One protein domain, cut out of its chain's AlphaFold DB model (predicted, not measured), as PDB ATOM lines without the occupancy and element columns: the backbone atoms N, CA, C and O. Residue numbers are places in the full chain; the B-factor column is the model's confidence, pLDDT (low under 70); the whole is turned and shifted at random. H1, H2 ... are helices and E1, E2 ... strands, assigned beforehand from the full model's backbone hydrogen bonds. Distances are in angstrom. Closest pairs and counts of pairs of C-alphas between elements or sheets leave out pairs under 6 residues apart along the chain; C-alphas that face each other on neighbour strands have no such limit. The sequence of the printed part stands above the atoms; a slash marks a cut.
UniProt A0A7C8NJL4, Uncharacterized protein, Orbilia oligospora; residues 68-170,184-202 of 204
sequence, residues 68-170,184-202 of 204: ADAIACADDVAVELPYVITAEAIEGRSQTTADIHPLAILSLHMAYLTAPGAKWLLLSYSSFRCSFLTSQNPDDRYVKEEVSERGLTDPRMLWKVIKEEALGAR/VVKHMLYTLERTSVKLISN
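This is residues 68 to 170 and 184 to 202 of the 204 residues of an uncharacterized protein of Orbilia oligospora (UniProt A0A7C8NJL4). A long, twisted sheet of three strands, E4, E6 and E5, runs along much of an elongated domain, and helix H2 sits between this sheet and two small two-strand pairs, E1 with E3 and E2 with E7. The short helices H3 and H4 lie on the stretch that crosses from E4 to E5. The printed part has 122 residues, with four named helices and seven named strands in the order H1 E1 E2 E3 H2 E4 H3 H4 E5 E6 E7; the three sheets are antiparallel, the largest in the order E4, E6, E5. The class is mixed, helices and strands, and the whole is compact, with a radius of gyration of the C-alphas of 14.7 A and spans of 50 by 29 by 24 A.

Find C-alpha 68 at (-47.227, 13.687, 45.686), where H1 begins, residues 68 to 71. Next come E1, 77 to 81, E2, 85 to 87, and E3, 96 to 100. H2, residues 102 to 113, runs 16.7 A from C-alpha 102 at (-44.584, 20.749, 50.671). E4, 114 to 124, spans 20.3 A and bends by 107 degrees at residue 117. H3 is 131 to 134 and H4 is 145 to 149. E5, 159 to 168, spans 25.5 A and bends by 58 degrees at residue 162; E6, 186 to 194, spans 25.7 A. E7, 199 to 201, ends at (-27.545, 16.120, 57.407).

Begin at inner strand E6: N 122 and O 190, 2.9 A, join E4 to it within hydrogen-bond range, and N 165 and O 189, 2.9 A, join E5. E4, H3 H4 and E5 form a split strand-helix-strand unit, two strands running the same way with E6 between them, and its crossover is right-handed. H2 is on this sheet, over E6 and slantwise to the strands at 44 degrees on the local plane, which only just rests on 6 C-alphas; its height over the sheet is 9.6 A. H1 touches H2 with residues 102 to 106 of H2 alone, the closest C-alphas being Ile 71 and Pro 102, 6.4 A. H1 and H3 only graze the sheet; H4 is not on it. Look next at N 79 and O 98, 2.9 A, between E1 and E3, and N 200 and O 86, 2.8 A, between E7 and E2. The closest C-alphas of H2 and E7 are Tyr 112 and Leu 199, 5.9 A; those of E3 and H4 are Ala 98 and Val 147, 7.3 A. In H2 and H4 every O i to N i+4 pair is within hydrogen-bond range; H1 and H3 are too short for one.

The two C-alphas farthest apart, Arg 93 and Arg 170, are 51.0 A apart. Residues 171 to 183 are not printed, and C-alphas 170 and 184 stand 9.7 A apart across this cut, on the link from E5 to E6. Of the links printed whole, none is long. Mean pLDDT of the printed part is 92.2; residues 91 to 94, 170 and 184 are under 70.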
ATOM      1  N   ALA A  68     -47.522  12.308  46.070       97.75
ATOM      2  CA  ALA A  68     -47.227  13.687  45.686       97.75
ATOM      3  C   ALA A  68     -48.494  14.511  45.392       97.75
ATOM      4  O   ALA A  68     -48.519  15.713  45.656       97.75
ATOM      5  N   ASP A  69     -49.560  13.897  44.864       97.50
ATOM      6  CA  ASP A  69     -50.829  14.604  44.666       97.50
ATOM      7  C   ASP A  69     -51.475  15.000  45.991       97.50
ATOM      8  O   ASP A  69     -51.894  16.147  46.126       97.50
ATOM      9  N   ALA A  70     -51.520  14.081  46.959       97.38
ATOM     10  CA  ALA A  70     -52.058  14.351  48.288       97.38
ATOM     11  C   ALA A  70     -51.233  15.416  49.026       97.38
ATOM     12  O   ALA A  70     -51.791  16.375  49.554       97.38
ATOM     13  N   ILE A  71     -49.902  15.287  49.002       97.88
ATOM     14  CA  ILE A  71     -48.973  16.226  49.645       97.88
ATOM     15  C   ILE A  71     -49.110  17.636  49.070       97.88
ATOM     16  O   ILE A  71     -49.057  18.613  49.806       97.88
ATOM     17  N   ALA A  72     -49.320  17.769  47.765       97.12
ATOM     18  CA  ALA A  72     -49.438  19.077  47.132       97.12
ATOM     19  C   ALA A  72     -50.746  19.826  47.424       97.12
ATOM     20  O   ALA A  72     -50.906  20.952  46.964       97.12
ATOM     21  N   CYS A  73     -51.697  19.191  48.109       96.50
ATOM     22  CA  CYS A  73     -52.899  19.851  48.609       96.50
ATOM     23  C   CYS A  73     -52.726  20.399  50.032       96.50
ATOM     24  O   CYS A  73     -53.656  21.029  50.529       96.50
ATOM     25  N   ALA A  74     -51.598  20.126  50.694       95.44
ATOM     26  CA  ALA A  74     -51.312  20.646  52.024       95.44
ATOM     27  C   ALA A  74     -50.864  22.115  51.974       95.44
ATOM     28  O   ALA A  74     -50.412  22.603  50.937       95.44
ATOM     29  N   ASP A  75     -50.978  22.791  53.118       97.38
ATOM     30  CA  ASP A  75     -50.412  24.122  53.317       97.38
ATOM     31  C   ASP A  75     -48.876  24.087  53.240       97.38
ATOM     32  O   ASP A  75     -48.239  23.035  53.386       97.38
ATOM     33  N   ASP A  76     -48.276  25.260  53.029       97.81
ATOM     34  CA  ASP A  76     -46.826  25.417  53.078       97.81
ATOM     35  C   ASP A  76     -46.273  24.999  54.451       97.81
ATOM     36  O   ASP A  76     -46.871  25.227  55.506       97.81
ATOM     37  N   VAL A  77     -45.099  24.371  54.434       96.62
ATOM     38  CA  VAL A  77     -44.420  23.857  55.623       96.62
ATOM     39  C   VAL A  77     -43.446  24.912  56.128       96.62
ATOM     40  O   VAL A  77     -42.501  25.275  55.423       96.62
ATOM     41  N   ALA A  78     -43.638  25.365  57.364       96.38
ATOM     42  CA  ALA A  78     -42.677  26.226  58.040       96.38
ATOM     43  C   ALA A  78     -41.394  25.438  58.350       96.38
ATOM     44  O   ALA A  78     -41.424  24.442  59.076       96.38
ATOM     45  N   VAL A  79     -40.257  25.890  57.821       94.50
ATOM     46  CA  VAL A  79     -38.946  25.268  58.048       94.50
ATOM     47  C   VAL A  79     -37.935  26.259  58.598       94.50
ATOM     48  O   VAL A  79     -37.941  27.441  58.251       94.50
ATOM     49  N   GLU A  80     -37.024  25.763  59.432       93.81
ATOM     50  CA  GLU A  80     -35.848  26.515  59.860       93.81
ATOM     51  C   GLU A  80     -34.757  26.458  58.784       93.81
ATOM     52  O   GLU A  80     -34.459  25.401  58.223       93.81
ATOM     53  N   LEU A  81     -34.154  27.610  58.507       93.00
ATOM     54  CA  LEU A  81     -33.012  27.781  57.619       93.00
ATOM     55  C   LEU A  81     -31.782  28.150  58.455       93.00
ATOM     56  O   LEU A  81     -31.929  28.939  59.387       93.00
ATOM     57  N   PRO A  82     -30.578  27.644  58.139       92.94
ATOM     58  CA  PRO A  82     -30.271  26.706  57.056       92.94
ATOM     59  C   PRO A  82     -30.936  25.349  57.299       92.94
ATOM     60  O   PRO A  82     -30.941  24.865  58.430       92.94
ATOM     61  N   TYR A  83     -31.509  24.750  56.253       93.69
ATOM     62  CA  TYR A  83     -32.265  23.513  56.427       93.69
ATOM     63  C   TYR A  83     -31.319  22.362  56.776       93.69
ATOM     64  O   TYR A  83     -30.212  22.269  56.242       93.69
ATOM     65  N   VAL A  84     -31.740  21.487  57.693       92.50
ATOM     66  CA  VAL A  84     -30.860  20.451  58.263       92.50
ATOM     67  C   VAL A  84     -30.356  19.462  57.214       92.50
ATOM     68  O   VAL A  84     -29.210  19.029  57.305       92.50
ATOM     69  N   ILE A  85     -31.171  19.136  56.209       92.88
ATOM     70  CA  ILE A  85     -30.750  18.354  55.045       92.88
ATOM     71  C   ILE A  85     -30.404  19.335  53.925       92.88
ATOM     72  O   ILE A  85     -31.280  20.000  53.377       92.88
ATOM     73  N   THR A  86     -29.132  19.433  53.561       91.12
ATOM     74  CA  THR A  86     -28.688  20.422  52.572       91.12
ATOM     75  C   THR A  86     -27.579  19.888  51.682       91.12
ATOM     76  O   THR A  86     -26.901  18.917  52.021       91.12
ATOM     77  N   ALA A  87     -27.399  20.493  50.512       89.25
ATOM     78  CA  ALA A  87     -26.276  20.189  49.647       89.25
ATOM     79  C   ALA A  87     -24.971  20.626  50.317       89.25
ATOM     80  O   ALA A  87     -24.883  21.717  50.871       89.25
ATOM     81  N   GLU A  88     -23.934  19.795  50.209       81.94
ATOM     82  CA  GLU A  88     -22.628  20.010  50.862       81.94
ATOM     83  C   GLU A  88     -21.984  21.370  50.517       81.94
ATOM     84  O   GLU A  88     -21.217  21.911  51.304       81.94
ATOM     85  N   ALA A  89     -22.325  21.950  49.363       74.62
ATOM     86  CA  ALA A  89     -21.820  23.246  48.905       74.62
ATOM     87  C   ALA A  89     -22.608  24.468  49.424       74.62
ATOM     88  O   ALA A  89     -22.230  25.601  49.125       74.62
ATOM     89  N   ILE A  90     -23.721  24.270  50.138       76.94
ATOM     90  CA  ILE A  90     -24.595  25.353  50.598       76.94
ATOM     91  C   ILE A  90     -24.269  25.690  52.057       76.94
ATOM     92  O   ILE A  90     -24.623  24.964  52.983       76.94
ATOM     93  N   GLU A  91     -23.638  26.846  52.262       69.88
ATOM     94  CA  GLU A  91     -23.434  27.442  53.582       69.88
ATOM     95  C   GLU A  91     -24.536  28.468  53.859       69.88
ATOM     96  O   GLU A  91     -24.543  29.562  53.290       69.88
ATOM     97  N   GLY A  92     -25.480  28.138  54.738       66.25
ATOM     98  CA  GLY A  92     -26.493  29.103  55.153       66.25
ATOM     99  C   GLY A  92     -25.965  30.042  56.245       66.25
ATOM    100  O   GLY A  92     -25.239  29.631  57.152       66.25
ATOM    101  N   ARG A  93     -26.301  31.332  56.140       66.00
ATOM    102  CA  ARG A  93     -25.644  32.411  56.904       66.00
ATOM    103  C   ARG A  93     -26.494  33.029  58.017       66.00
ATOM    104  O   ARG A  93     -25.977  33.841  58.779       66.00
ATOM    105  N   SER A  94     -27.774  32.665  58.134       69.31
ATOM    106  CA  SER A  94     -28.687  33.239  59.130       69.31
ATOM    107  C   SER A  94     -29.762  32.243  59.547       69.31
ATOM    108  O   SER A  94     -30.373  31.619  58.684       69.31
ATOM    109  N   GLN A  95     -30.024  32.149  60.853       83.12
ATOM    110  CA  GLN A  95     -31.160  31.395  61.379       83.12
ATOM    111  C   GLN A  95     -32.456  32.169  61.132       83.12
ATOM    112  O   GLN A  95     -32.654  33.243  61.698       83.12
ATOM    113  N   THR A  96     -33.309  31.654  60.252       91.12
ATOM    114  CA  THR A  96     -34.616  32.246  59.918       91.12
ATOM    115  C   THR A  96     -35.629  31.147  59.636       91.12
ATOM    116  O   THR A  96     -35.228  30.041  59.296       91.12
ATOM    117  N   THR A  97     -36.920  31.454  59.684       93.81
ATOM    118  CA  THR A  97     -37.970  30.548  59.208       93.81
ATOM    119  C   THR A  97     -38.459  30.951  57.820       93.81
ATOM    120  O   THR A  97     -38.437  32.136  57.474       93.81
ATOM    121  N   ALA A  98     -38.901  29.978  57.030       94.69
ATOM    122  CA  ALA A  98     -39.570  30.205  55.753       94.69
ATOM    123  C   ALA A  98     -40.703  29.194  55.560       94.69
ATOM    124  O   ALA A  98     -40.560  28.040  55.956       94.69
ATOM    125  N   ASP A  99     -41.787  29.628  54.922       96.88
ATOM    126  CA  ASP A  99     -42.890  28.759  54.517       96.88
ATOM    127  C   ASP A  99     -42.591  28.212  53.120       96.88
ATOM    128  O   ASP A  99     -42.335  28.973  52.182       96.88
ATOM    129  N   ILE A 100     -42.534  26.888  53.001       97.44
ATOM    130  CA  ILE A 100     -42.076  26.196  51.798       97.44
ATOM    131  C   ILE A 100     -43.149  25.245  51.306       97.44
ATOM    132  O   ILE A 100     -43.621  24.388  52.053       97.44
ATOM    133  N   HIS A 101     -43.449  25.316  50.012       97.88
ATOM    134  CA  HIS A 101     -44.391  24.394  49.395       97.88
ATOM    135  C   HIS A 101     -43.989  22.928  49.656       97.88
ATOM    136  O   HIS A 101     -42.845  22.539  49.377       97.88
ATOM    137  N   PRO A 102     -44.910  22.070  50.128       98.25
ATOM    138  CA  PRO A 102     -44.584  20.749  50.671       98.25
ATOM    139  C   PRO A 102     -43.916  19.809  49.655       98.25
ATOM    140  O   PRO A 102     -43.075  18.988  50.018       98.25
ATOM    141  N   LEU A 103     -44.196  19.963  48.354       98.12
ATOM    142  CA  LEU A 103     -43.500  19.203  47.303       98.12
ATOM    143  C   LEU A 103     -41.996  19.490  47.212       98.12
ATOM    144  O   LEU A 103     -41.245  18.610  46.787       98.12
ATOM    145  N   ALA A 104     -41.535  20.686  47.590       97.75
ATOM    146  CA  ALA A 104     -40.104  20.973  47.631       97.75
ATOM    147  C   ALA A 104     -39.427  20.198  48.769       97.75
ATOM    148  O   ALA A 104     -38.375  19.597  48.546       97.75
ATOM    149  N   ILE A 105     -40.074  20.133  49.939       98.06
ATOM    150  CA  ILE A 105     -39.612  19.349  51.092       98.06
ATOM    151  C   ILE A 105     -39.616  17.855  50.767       98.06
ATOM    152  O   ILE A 105     -38.585  17.200  50.909       98.06
ATOM    153  N   LEU A 106     -40.719  17.336  50.212       98.50
ATOM    154  CA  LEU A 106     -40.800  15.954  49.733       98.50
ATOM    155  C   LEU A 106     -39.661  15.638  48.756       98.50
ATOM    156  O   LEU A 106     -38.964  14.641  48.918       98.50
ATOM    157  N   SER A 107     -39.435  16.497  47.759       98.00
ATOM    158  CA  SER A 107     -38.390  16.276  46.751       98.00
ATOM    159  C   SER A 107     -36.994  16.224  47.359       98.00
ATOM    160  O   SER A 107     -36.167  15.415  46.937       98.00
ATOM    161  N   LEU A 108     -36.726  17.072  48.350       97.44
ATOM    162  CA  LEU A 108     -35.458  17.104  49.064       97.44
ATOM    163  C   LEU A 108     -35.281  15.860  49.952       97.44
ATOM    164  O   LEU A 108     -34.222  15.236  49.903       97.44
ATOM    165  N   HIS A 109     -36.316  15.427  50.676       97.88
ATOM    166  CA  HIS A 109     -36.291  14.192  51.467       97.88
ATOM    167  C   HIS A 109     -36.095  12.943  50.602       97.88
ATOM    168  O   HIS A 109     -35.252  12.101  50.905       97.88
ATOM    169  N   MET A 110     -36.801  12.845  49.474       97.81
ATOM    170  CA  MET A 110     -36.624  11.743  48.526       97.81
ATOM    171  C   MET A 110     -35.208  11.735  47.939       97.81
ATOM    172  O   MET A 110     -34.612  10.676  47.749       97.81
ATOM    173  N   ALA A 111     -34.637  12.913  47.670       97.06
ATOM    174  CA  ALA A 111     -33.267  13.035  47.176       97.06
ATOM    175  C   ALA A 111     -32.216  12.648  48.223       97.06
ATOM    176  O   ALA A 111     -31.130  12.206  47.845       97.06
ATOM    177  N   TYR A 112     -32.515  12.855  49.505       95.75
ATOM    178  CA  TYR A 112     -31.652  12.480  50.623       95.75
ATOM    179  C   TYR A 112     -31.619  10.965  50.825       95.75
ATOM    180  O   TYR A 112     -30.557  10.395  51.039       95.75
ATOM    181  N   LEU A 113     -32.767  10.306  50.663       95.25
ATOM    182  CA  LEU A 113     -32.900   8.858  50.814       95.25
ATOM    183  C   LEU A 113     -32.378   8.048  49.614       95.25
ATOM    184  O   LEU A 113     -32.311   6.824  49.693       95.25
ATOM    185  N   THR A 114     -32.029   8.680  48.491       94.75
ATOM    186  CA  THR A 114     -31.698   7.983  47.236       94.75
ATOM    187  C   THR A 114     -30.243   8.130  46.815       94.75
ATOM    188  O   THR A 114     -29.603   9.160  47.021       94.75
ATOM    189  N   ALA A 115     -29.722   7.094  46.153       92.75
ATOM    190  CA  ALA A 115     -28.403   7.141  45.534       92.75
ATOM    191  C   ALA A 115     -28.405   8.003  44.250       92.75
ATOM    192  O   ALA A 115     -29.416   8.067  43.544       92.75
ATOM    193  N   PRO A 116     -27.275   8.631  43.870       94.38
ATOM    194  CA  PRO A 116     -27.130   9.247  42.552       94.38
ATOM    195  C   PRO A 116     -27.515   8.292  41.413       94.38
ATOM    196  O   PRO A 116     -27.136   7.124  41.413       94.38
ATOM    197  N   GLY A 117     -28.262   8.791  40.427       96.06
ATOM    198  CA  GLY A 117     -28.789   7.990  39.317       96.06
ATOM    199  C   GLY A 117     -30.064   7.196  39.633       96.06
ATOM    200  O   GLY A 117     -30.655   6.630  38.710       96.06
ATOM    201  N   ALA A 118     -30.526   7.184  40.889       96.62
ATOM    202  CA  ALA A 118     -31.802   6.587  41.267       96.62
ATOM    203  C   ALA A 118     -32.979   7.195  40.495       96.62
ATOM    204  O   ALA A 118     -32.933   8.345  40.042       96.62
ATOM    205  N   LYS A 119     -34.056   6.421  40.364       98.19
ATOM    206  CA  LYS A 119     -35.277   6.853  39.680       98.19
ATOM    207  C   LYS A 119     -36.394   7.125  40.665       98.19
ATOM    208  O   LYS A 119     -36.602   6.350  41.588       98.19
ATOM    209  N   TRP A 120     -37.162   8.173  40.411       98.50
ATOM    210  CA  TRP A 120     -38.442   8.392  41.069       98.50
ATOM    211  C   TRP A 120     -39.539   8.364  40.009       98.50
ATOM    212  O   TRP A 120     -39.626   9.244  39.150       98.50
ATOM    213  N   LEU A 121     -40.318   7.284  40.030       98.56
ATOM    214  CA  LEU A 121     -41.487   7.086  39.187       98.56
ATOM    215  C   LEU A 121     -42.695   7.658  39.921       98.56
ATOM    216  O   LEU A 121     -43.134   7.090  40.919       98.56
ATOM    217  N   LEU A 122     -43.204   8.784  39.436       98.12
ATOM    218  CA  LEU A 122     -44.292   9.520  40.068       98.12
ATOM    219  C   LEU A 122     -45.526   9.440  39.172       98.12
ATOM    220  O   LEU A 122     -45.556  10.025  38.090       98.12
ATOM    221  N   LEU A 123     -46.546   8.706  39.620       97.19
ATOM    222  CA  LEU A 123     -47.843   8.624  38.959       97.19
ATOM    223  C   LEU A 123     -48.804   9.640  39.579       97.19
ATOM    224  O   LEU A 123     -49.241   9.477  40.720       97.19
ATOM    225  N   SER A 124     -49.148  10.662  38.800       96.12
ATOM    226  CA  SER A 124     -49.938  11.814  39.229       96.12
ATOM    227  C   SER A 124     -51.205  12.008  38.395       96.12
ATOM    228  O   SER A 124     -51.271  11.607  37.233       96.12
ATOM    229  N   TYR A 125     -52.223  12.648  38.964       93.06
ATOM    230  CA  TYR A 125     -53.410  13.106  38.226       93.06
ATOM    231  C   TYR A 125     -53.206  14.458  37.523       93.06
ATOM    232  O   TYR A 125     -53.997  14.839  36.664       93.06
ATOM    233  N   SER A 126     -52.155  15.193  37.883       93.25
ATOM    234  CA  SER A 126     -51.816  16.497  37.314       93.25
ATOM    235  C   SER A 126     -50.695  16.392  36.280       93.25
ATOM    236  O   SER A 126     -49.658  15.789  36.556       93.25
ATOM    237  N   SER A 127     -50.882  17.054  35.130       93.31
ATOM    238  CA  SER A 127     -49.856  17.277  34.097       93.31
ATOM    239  C   SER A 127     -48.863  18.388  34.427       93.31
ATOM    240  O   SER A 127     -47.951  18.640  33.648       93.31
ATOM    241  N   PHE A 128     -49.004  19.028  35.586       93.44
ATOM    242  CA  PHE A 128     -48.101  20.080  36.052       93.44
ATOM    243  C   PHE A 128     -47.426  19.715  37.377       93.44
ATOM    244  O   PHE A 128     -46.781  20.561  37.985       93.44
ATOM    245  N   ARG A 129     -47.546  18.463  37.841       95.19
ATOM    246  CA  ARG A 129     -47.078  18.064  39.179       95.19
ATOM    247  C   ARG A 129     -45.583  18.300  39.394       95.19
ATOM    248  O   ARG A 129     -45.181  18.616  40.506       95.19
ATOM    249  N   CYS A 130     -44.789  18.185  38.333       96.19
ATOM    250  CA  CYS A 130     -43.343  18.404  38.356       96.19
ATOM    251  C   CYS A 130     -42.906  19.708  37.664       96.19
ATOM    252  O   CYS A 130     -41.716  19.875  37.409       96.19
ATOM    253  N   SER A 131     -43.820  20.642  37.358       94.94
ATOM    254  CA  SER A 131     -43.471  21.879  36.634       94.94
ATOM    255  C   SER A 131     -42.462  22.748  37.391       94.94
ATOM    256  O   SER A 131     -41.591  23.350  36.769       94.94
ATOM    257  N   PHE A 132     -42.498  22.747  38.726       95.12
ATOM    258  CA  PHE A 132     -41.527  23.450  39.572       95.12
ATOM    259  C   PHE A 132     -40.078  22.958  39.387       95.12
ATOM    260  O   PHE A 132     -39.140  23.662  39.759       95.12
ATOM    261  N   LEU A 133     -39.883  21.762  38.812       96.06
ATOM    262  CA  LEU A 133     -38.563  21.207  38.510       96.06
ATOM    263  C   LEU A 133     -38.036  21.618  37.127       96.06
ATOM    264  O   LEU A 133     -36.828  21.594  36.897       96.06
ATOM    265  N   THR A 134     -38.919  21.967  36.194       93.06
ATOM    266  CA  THR A 134     -38.570  22.174  34.778       93.06
ATOM    267  C   THR A 134     -38.808  23.602  34.299       93.06
ATOM    268  O   THR A 134     -38.158  24.038  33.341       93.06
ATOM    269  N   SER A 135     -39.698  24.344  34.963       89.50
ATOM    270  CA  SER A 135     -40.061  25.697  34.558       89.50
ATOM    271  C   SER A 135     -38.860  26.636  34.614       89.50
ATOM    272  O   SER A 135     -38.069  26.660  35.564       89.50
ATOM    273  N   GLN A 136     -38.738  27.434  33.556       86.62
ATOM    274  CA  GLN A 136     -37.757  28.509  33.466       86.62
ATOM    275  C   GLN A 136     -38.273  29.801  34.106       86.62
ATOM    276  O   GLN A 136     -37.471  30.689  34.392       86.62
ATOM    277  N   ASN A 137     -39.582  29.901  34.363       88.75
ATOM    278  CA  ASN A 137     -40.167  31.050  35.036       88.75
ATOM    279  C   ASN A 137     -39.800  31.019  36.534       88.75
ATOM    280  O   ASN A 137     -40.131  30.047  37.219       88.75
ATOM    281  N   PRO A 138     -39.121  32.048  37.077       85.06
ATOM    282  CA  PRO A 138     -38.810  32.125  38.505       85.06
ATOM    283  C   PRO A 138     -40.040  32.066  39.422       85.06
ATOM    284  O   PRO A 138     -39.942  31.582  40.554       85.06
ATOM    285  N   ASP A 139     -41.200  32.507  38.936       86.81
ATOM    286  CA  ASP A 139     -42.434  32.527  39.723       86.81
ATOM    287  C   ASP A 139     -42.986  31.122  39.984       86.81
ATOM    288  O   ASP A 139     -43.525  30.876  41.062       86.81
ATOM    289  N   ASP A 140     -42.726  30.174  39.081       87.00
ATOM    290  CA  ASP A 140     -43.165  28.777  39.202       87.00
ATOM    291  C   ASP A 140     -42.283  27.955  40.162       87.00
ATOM    292  O   ASP A 140     -42.556  26.784  40.431       87.00
ATOM    293  N   ARG A 141     -41.190  28.541  40.674       89.44
ATOM    294  CA  ARG A 141     -40.298  27.871  41.627       89.44
ATOM    295  C   ARG A 141     -40.932  27.839  43.011       89.44
ATOM    296  O   ARG A 141     -41.305  28.888  43.538       89.44
ATOM    297  N   TYR A 142     -40.931  26.658  43.622       94.19
ATOM    298  CA  TYR A 142     -41.297  26.483  45.030       94.19
ATOM    299  C   TYR A 142     -40.229  26.981  46.003       94.19
ATOM    300  O   TYR A 142     -40.564  27.439  47.087       94.19
ATOM    301  N   VAL A 143     -38.951  26.937  45.614       93.12
ATOM    302  CA  VAL A 143     -37.859  27.532  46.393       93.12
ATOM    303  C   VAL A 143     -37.383  28.789  45.673       93.12
ATOM    304  O   VAL A 143     -36.859  28.724  44.557       93.12
ATOM    305  N   LYS A 144     -37.616  29.949  46.294       92.19
ATOM    306  CA  LYS A 144     -37.147  31.246  45.789       92.19
ATOM    307  C   LYS A 144     -35.649  31.405  46.043       92.19
ATOM    308  O   LYS A 144     -35.096  30.796  46.953       92.19
ATOM    309  N   GLU A 145     -34.994  32.243  45.243       89.56
ATOM    310  CA  GLU A 145     -33.540  32.451  45.309       89.56
ATOM    311  C   GLU A 145     -33.079  32.903  46.702       89.56
ATOM    312  O   GLU A 145     -32.157  32.320  47.262       89.56
ATOM    313  N   GLU A 146     -33.816  33.821  47.327       90.50
ATOM    314  CA  GLU A 146     -33.569  34.288  48.698       90.50
ATOM    315  C   GLU A 146     -33.639  33.181  49.764       90.50
ATOM    316  O   GLU A 146     -32.937  33.241  50.772       90.50
ATOM    317  N   VAL A 147     -34.474  32.159  49.555       92.19
ATOM    318  CA  VAL A 147     -34.584  30.996  50.447       92.19
ATOM    319  C   VAL A 147     -33.400  30.057  50.207       92.19
ATOM    320  O   VAL A 147     -32.799  29.560  51.163       92.19
ATOM    321  N   SER A 148     -33.014  29.866  48.942       90.94
ATOM    322  CA  SER A 148     -31.834  29.078  48.581       90.94
ATOM    323  C   SER A 148     -30.548  29.658  49.170       90.94
ATOM    324  O   SER A 148     -29.765  28.934  49.780       90.94
ATOM    325  N   GLU A 149     -30.357  30.976  49.071       90.06
ATOM    326  CA  GLU A 149     -29.210  31.695  49.645       90.06
ATOM    327  C   GLU A 149     -29.132  31.582  51.176       90.06
ATOM    328  O   GLU A 149     -28.051  31.658  51.762       90.06
ATOM    329  N   ARG A 150     -30.276  31.382  51.841       91.31
ATOM    330  CA  ARG A 150     -30.357  31.177  53.295       91.31
ATOM    331  C   ARG A 150     -30.120  29.731  53.719       91.31
ATOM    332  O   ARG A 150     -29.956  29.480  54.911       91.31
ATOM    333  N   GLY A 151     -30.029  28.802  52.772       91.69
ATOM    334  CA  GLY A 151     -29.557  27.448  53.031       91.69
ATOM    335  C   GLY A 151     -30.560  26.330  52.773       91.69
ATOM    336  O   GLY A 151     -30.351  25.235  53.294       91.69
ATOM    337  N   LEU A 152     -31.633  26.566  52.011       93.81
ATOM    338  CA  LEU A 152     -32.469  25.480  51.487       93.81
ATOM    339  C   LEU A 152     -31.953  25.034  50.118       93.81
ATOM    340  O   LEU A 152     -31.699  25.851  49.240       93.81
ATOM    341  N   THR A 153     -31.820  23.730  49.894       94.56
ATOM    342  CA  THR A 153     -31.407  23.244  48.571       94.56
ATOM    343  C   THR A 153     -32.570  23.312  47.585       94.56
ATOM    344  O   THR A 153     -33.636  22.760  47.846       94.56
ATOM    345  N   ASP A 154     -32.354  23.936  46.426       95.06
ATOM    346  CA  ASP A 154     -33.344  23.960  45.348       95.06
ATOM    347  C   ASP A 154     -33.540  22.542  44.762       95.06
ATOM    348  O   ASP A 154     -32.571  21.944  44.273       95.06
ATOM    349  N   PRO A 155     -34.770  21.988  44.744       96.56
ATOM    350  CA  PRO A 155     -35.055  20.659  44.199       96.56
ATOM    351  C   PRO A 155     -34.579  20.425  42.758       96.56
ATOM    352  O   PRO A 155     -34.278  19.288  42.388       96.56
ATOM    353  N   ARG A 156     -34.445  21.479  41.945       95.88
ATOM    354  CA  ARG A 156     -33.930  21.398  40.562       95.88
ATOM    355  C   ARG A 156     -32.466  20.987  40.488       95.88
ATOM    356  O   ARG A 156     -32.010  20.476  39.467       95.88
ATOM    357  N   MET A 157     -31.718  21.189  41.571       95.81
ATOM    358  CA  MET A 157     -30.353  20.686  41.694       95.81
ATOM    359  C   MET A 157     -30.330  19.174  41.935       95.81
ATOM    360  O   MET A 157     -29.321  18.527  41.656       95.81
ATOM    361  N   LEU A 158     -31.417  18.610  42.463       96.94
ATOM    362  CA  LEU A 158     -31.482  17.247  42.985       96.94
ATOM    363  C   LEU A 158     -32.105  16.264  41.997       96.94
ATOM    364  O   LEU A 158     -31.681  15.108  41.950       96.94
ATOM    365  N   TRP A 159     -33.045  16.734  41.175       98.25
ATOM    366  CA  TRP A 159     -33.810  15.905  40.249       98.25
ATOM    367  C   TRP A 159     -33.822  16.463  38.830       98.25
ATOM    368  O   TRP A 159     -33.984  17.662  38.613       98.25
ATOM    369  N   LYS A 160     -33.732  15.562  37.851       98.25
ATOM    370  CA  LYS A 160     -34.017  15.845  36.440       98.25
ATOM    371  C   LYS A 160     -35.276  15.104  36.025       98.25
ATOM    372  O   LYS A 160     -35.337  13.890  36.193       98.25
ATOM    373  N   VAL A 161     -36.248  15.794  35.434       98.06
ATOM    374  CA  VAL A 161     -37.382  15.130  34.777       98.06
ATOM    375  C   VAL A 161     -36.892  14.580  33.437       98.06
ATOM    376  O   VAL A 161     -36.523  15.337  32.544       98.06
ATOM    377  N   ILE A 162     -36.826  13.255  33.320       98.12
ATOM    378  CA  ILE A 162     -36.319  12.555  32.130       98.12
ATOM    379  C   ILE A 162     -37.442  12.267  31.138       98.12
ATOM    380  O   ILE A 162     -37.217  12.259  29.928       98.12
ATOM    381  N   LYS A 163     -38.646  11.986  31.642       97.69
ATOM    382  CA  LYS A 163     -39.783  11.583  30.815       97.69
ATOM    383  C   LYS A 163     -41.102  11.943  31.480       97.69
ATOM    384  O   LYS A 163     -41.229  11.812  32.696       97.69
ATOM    385  N   GLU A 164     -42.074  12.326  30.661       97.12
ATOM    386  CA  GLU A 164     -43.464  12.554  31.049       97.12
ATOM    387  C   GLU A 164     -44.365  11.781  30.085       97.12
ATOM    388  O   GLU A 164     -44.234  11.909  28.866       97.12
ATOM    389  N   GLU A 165     -45.259  10.949  30.612       95.75
ATOM    390  CA  GLU A 165     -46.116  10.080  29.807       95.75
ATOM    391  C   GLU A 165     -47.561  10.148  30.278       95.75
ATOM    392  O   GLU A 165     -47.857   9.891  31.443       95.75
ATOM    393  N   ALA A 166     -48.479  10.429  29.355       93.81
ATOM    394  CA  ALA A 166     -49.903  10.314  29.626       93.81
ATOM    395  C   ALA A 166     -50.339   8.846  29.515       93.81
ATOM    396  O   ALA A 166     -50.277   8.250  28.440       93.81
ATOM    397  N   LEU A 167     -50.819   8.279  30.617       89.69
ATOM    398  CA  LEU A 167     -51.359   6.928  30.695       89.69
ATOM    399  C   LEU A 167     -52.887   6.989  30.745       89.69
ATOM    400  O   LEU A 167     -53.461   7.734  31.539       89.69
ATOM    401  N   GLY A 168     -53.561   6.204  29.905       82.38
ATOM    402  CA  GLY A 168     -55.013   6.049  30.001       82.38
ATOM    403  C   GLY A 168     -55.388   5.315  31.288       82.38
ATOM    404  O   GLY A 168     -54.807   4.272  31.590       82.38
ATOM    405  N   ALA A 169     -56.350   5.840  32.046       71.06
ATOM    406  CA  ALA A 169     -56.941   5.091  33.146       71.06
ATOM    407  C   ALA A 169     -57.704   3.880  32.582       71.06
ATOM    408  O   ALA A 169     -58.376   3.981  31.555       71.06
ATOM    409  N   ARG A 170     -57.591   2.720  33.237       65.06
ATOM    410  CA  ARG A 170     -58.321   1.516  32.825       65.06
ATOM    411  C   ARG A 170     -59.819   1.754  33.034       65.06
ATOM    412  O   ARG A 170     -60.249   1.996  34.158       65.06
ATOM    413  N   VAL A 184     -62.190  10.981  29.129       68.69
ATOM    414  CA  VAL A 184     -61.051  10.063  29.246       68.69
ATOM    415  C   VAL A 184     -60.171  10.545  30.395       68.69
ATOM    416  O   VAL A 184     -59.526  11.590  30.289       68.69
ATOM    417  N   VAL A 185     -60.142   9.793  31.495       74.62
ATOM    418  CA  VAL A 185     -59.248  10.086  32.619       74.62
ATOM    419  C   VAL A 185     -57.842   9.651  32.224       74.62
ATOM    420  O   VAL A 185     -57.606   8.492  31.878       74.62
ATOM    421  N   LYS A 186     -56.902  10.596  32.248       81.88
ATOM    422  CA  LYS A 186     -55.482  10.333  32.012       81.88
ATOM    423  C   LYS A 186     -54.712  10.591  33.297       81.88
ATOM    424  O   LYS A 186     -54.913  11.621  33.932       81.88
ATOM    425  N   HIS A 187     -53.830   9.666  33.644       91.12
ATOM    426  CA  HIS A 187     -52.782   9.900  34.629       91.12
ATOM    427  C   HIS A 187     -51.507  10.327  33.906       91.12
ATOM    428  O   HIS A 187     -51.325  10.033  32.726       91.12
ATOM    429  N   MET A 188     -50.614  10.995  34.619       95.81
ATOM    430  CA  MET A 188     -49.304  11.403  34.140       95.81
ATOM    431  C   MET A 188     -48.242  10.651  34.926       95.81
ATOM    432  O   MET A 188     -48.169  10.771  36.147       95.81
ATOM    433  N   LEU A 189     -47.439   9.854  34.228       97.38
ATOM    434  CA  LEU A 189     -46.259   9.211  34.782       97.38
ATOM    435  C   LEU A 189     -45.039  10.083  34.494       97.38
ATOM    436  O   LEU A 189     -44.664  10.281  33.338       97.38
ATOM    437  N   TYR A 190     -44.404  10.560  35.554       98.31
ATOM    438  CA  TYR A 190     -43.124  11.247  35.495       98.31
ATOM    439  C   TYR A 190     -42.009  10.273  35.864       98.31
ATOM    440  O   TYR A 190     -42.107   9.540  36.845       98.31
ATOM    441  N   THR A 191     -40.931  10.278  35.084       98.50
ATOM    442  CA  THR A 191     -39.676   9.608  35.440       98.50
ATOM    443  C   THR A 191     -38.647  10.666  35.788       98.50
ATOM    444  O   THR A 191     -38.152  11.364  34.900       98.50
ATOM    445  N   LEU A 192     -38.313  10.780  37.070       98.69
ATOM    446  CA  LEU A 192     -37.258  11.658  37.558       98.69
ATOM    447  C   LEU A 192     -35.978  10.846  37.776       98.69
ATOM    448  O   LEU A 192     -36.032   9.668  38.129       98.69
ATOM    449  N   GLU A 193     -34.824  11.468  37.566       98.56
ATOM    450  CA  GLU A 193     -33.507  10.899  37.858       98.56
ATOM    451  C   GLU A 193     -32.763  11.754  38.879       98.56
ATOM    452  O   GLU A 193     -32.675  12.980  38.737       98.56
ATOM    453  N   ARG A 194     -32.212  11.088  39.891       97.81
ATOM    454  CA  ARG A 194     -31.414  11.696  40.947       97.81
ATOM    455  C   ARG A 194     -30.072  12.174  40.396       97.81
ATOM    456  O   ARG A 194     -29.319  11.397  39.810       97.81
ATOM    457  N   THR A 195     -29.745  13.447  40.605       97.25
ATOM    458  CA  THR A 195     -28.443  14.017  40.215       97.25
ATOM    459  C   THR A 195     -27.301  13.532  41.118       97.25
ATOM    460  O   THR A 195     -27.511  12.849  42.116       97.25
ATOM    461  N   SER A 196     -26.066  13.922  40.795       95.38
ATOM    462  CA  SER A 196     -24.878  13.648  41.614       95.38
ATOM    463  C   SER A 196     -24.661  14.636  42.766       95.38
ATOM    464  O   SER A 196     -23.661  14.523  43.470       95.38
ATOM    465  N   VAL A 197     -25.548  15.623  42.955       94.31
ATOM    466  CA  VAL A 197     -25.425  16.598  44.052       94.31
ATOM    467  C   VAL A 197     -25.564  15.862  45.378       94.31
ATOM    468  O   VAL A 197     -26.626  15.311  45.655       94.31
ATOM    469  N   LYS A 198     -24.511  15.852  46.194       91.69
ATOM    470  CA  LYS A 198     -24.497  15.180  47.495       91.69
ATOM    471  C   LYS A 198     -25.235  16.018  48.539       91.69
ATOM    472  O   LYS A 198     -24.979  17.216  48.665       91.69
ATOM    473  N   LEU A 199     -26.134  15.368  49.273       92.12
ATOM    474  CA  LEU A 199     -26.818  15.941  50.429       92.12
ATOM    475  C   LEU A 199     -26.165  15.428  51.713       92.12
ATOM    476  O   LEU A 199     -25.700  14.290  51.765       92.12
ATOM    477  N   ILE A 200     -26.140  16.275  52.734       89.94
ATOM    478  CA  ILE A 200     -25.663  15.964  54.080       89.94
ATOM    479  C   ILE A 200     -26.721  16.381  55.103       89.94
ATOM    480  O   ILE A 200     -27.493  17.310  54.856       89.94
ATOM    481  N   SER A 201     -26.745  15.709  56.253       87.50
ATOM    482  CA  SER A 201     -27.545  16.120  57.407       87.50
ATOM    483  C   SER A 201     -26.664  16.831  58.436       87.50
ATOM    484  O   SER A 201     -25.754  16.221  58.998       87.50
ATOM    485  N   ASN A 202     -26.949  18.096  58.733       75.06
ATOM    486  CA  ASN A 202     -26.222  18.897  59.724       75.06
ATOM    487  C   ASN A 202     -26.834  18.762  61.127       75.06
ATOM    488  O   ASN A 202     -27.155  19.761  61.774       75.06
TER     489      ASN A 202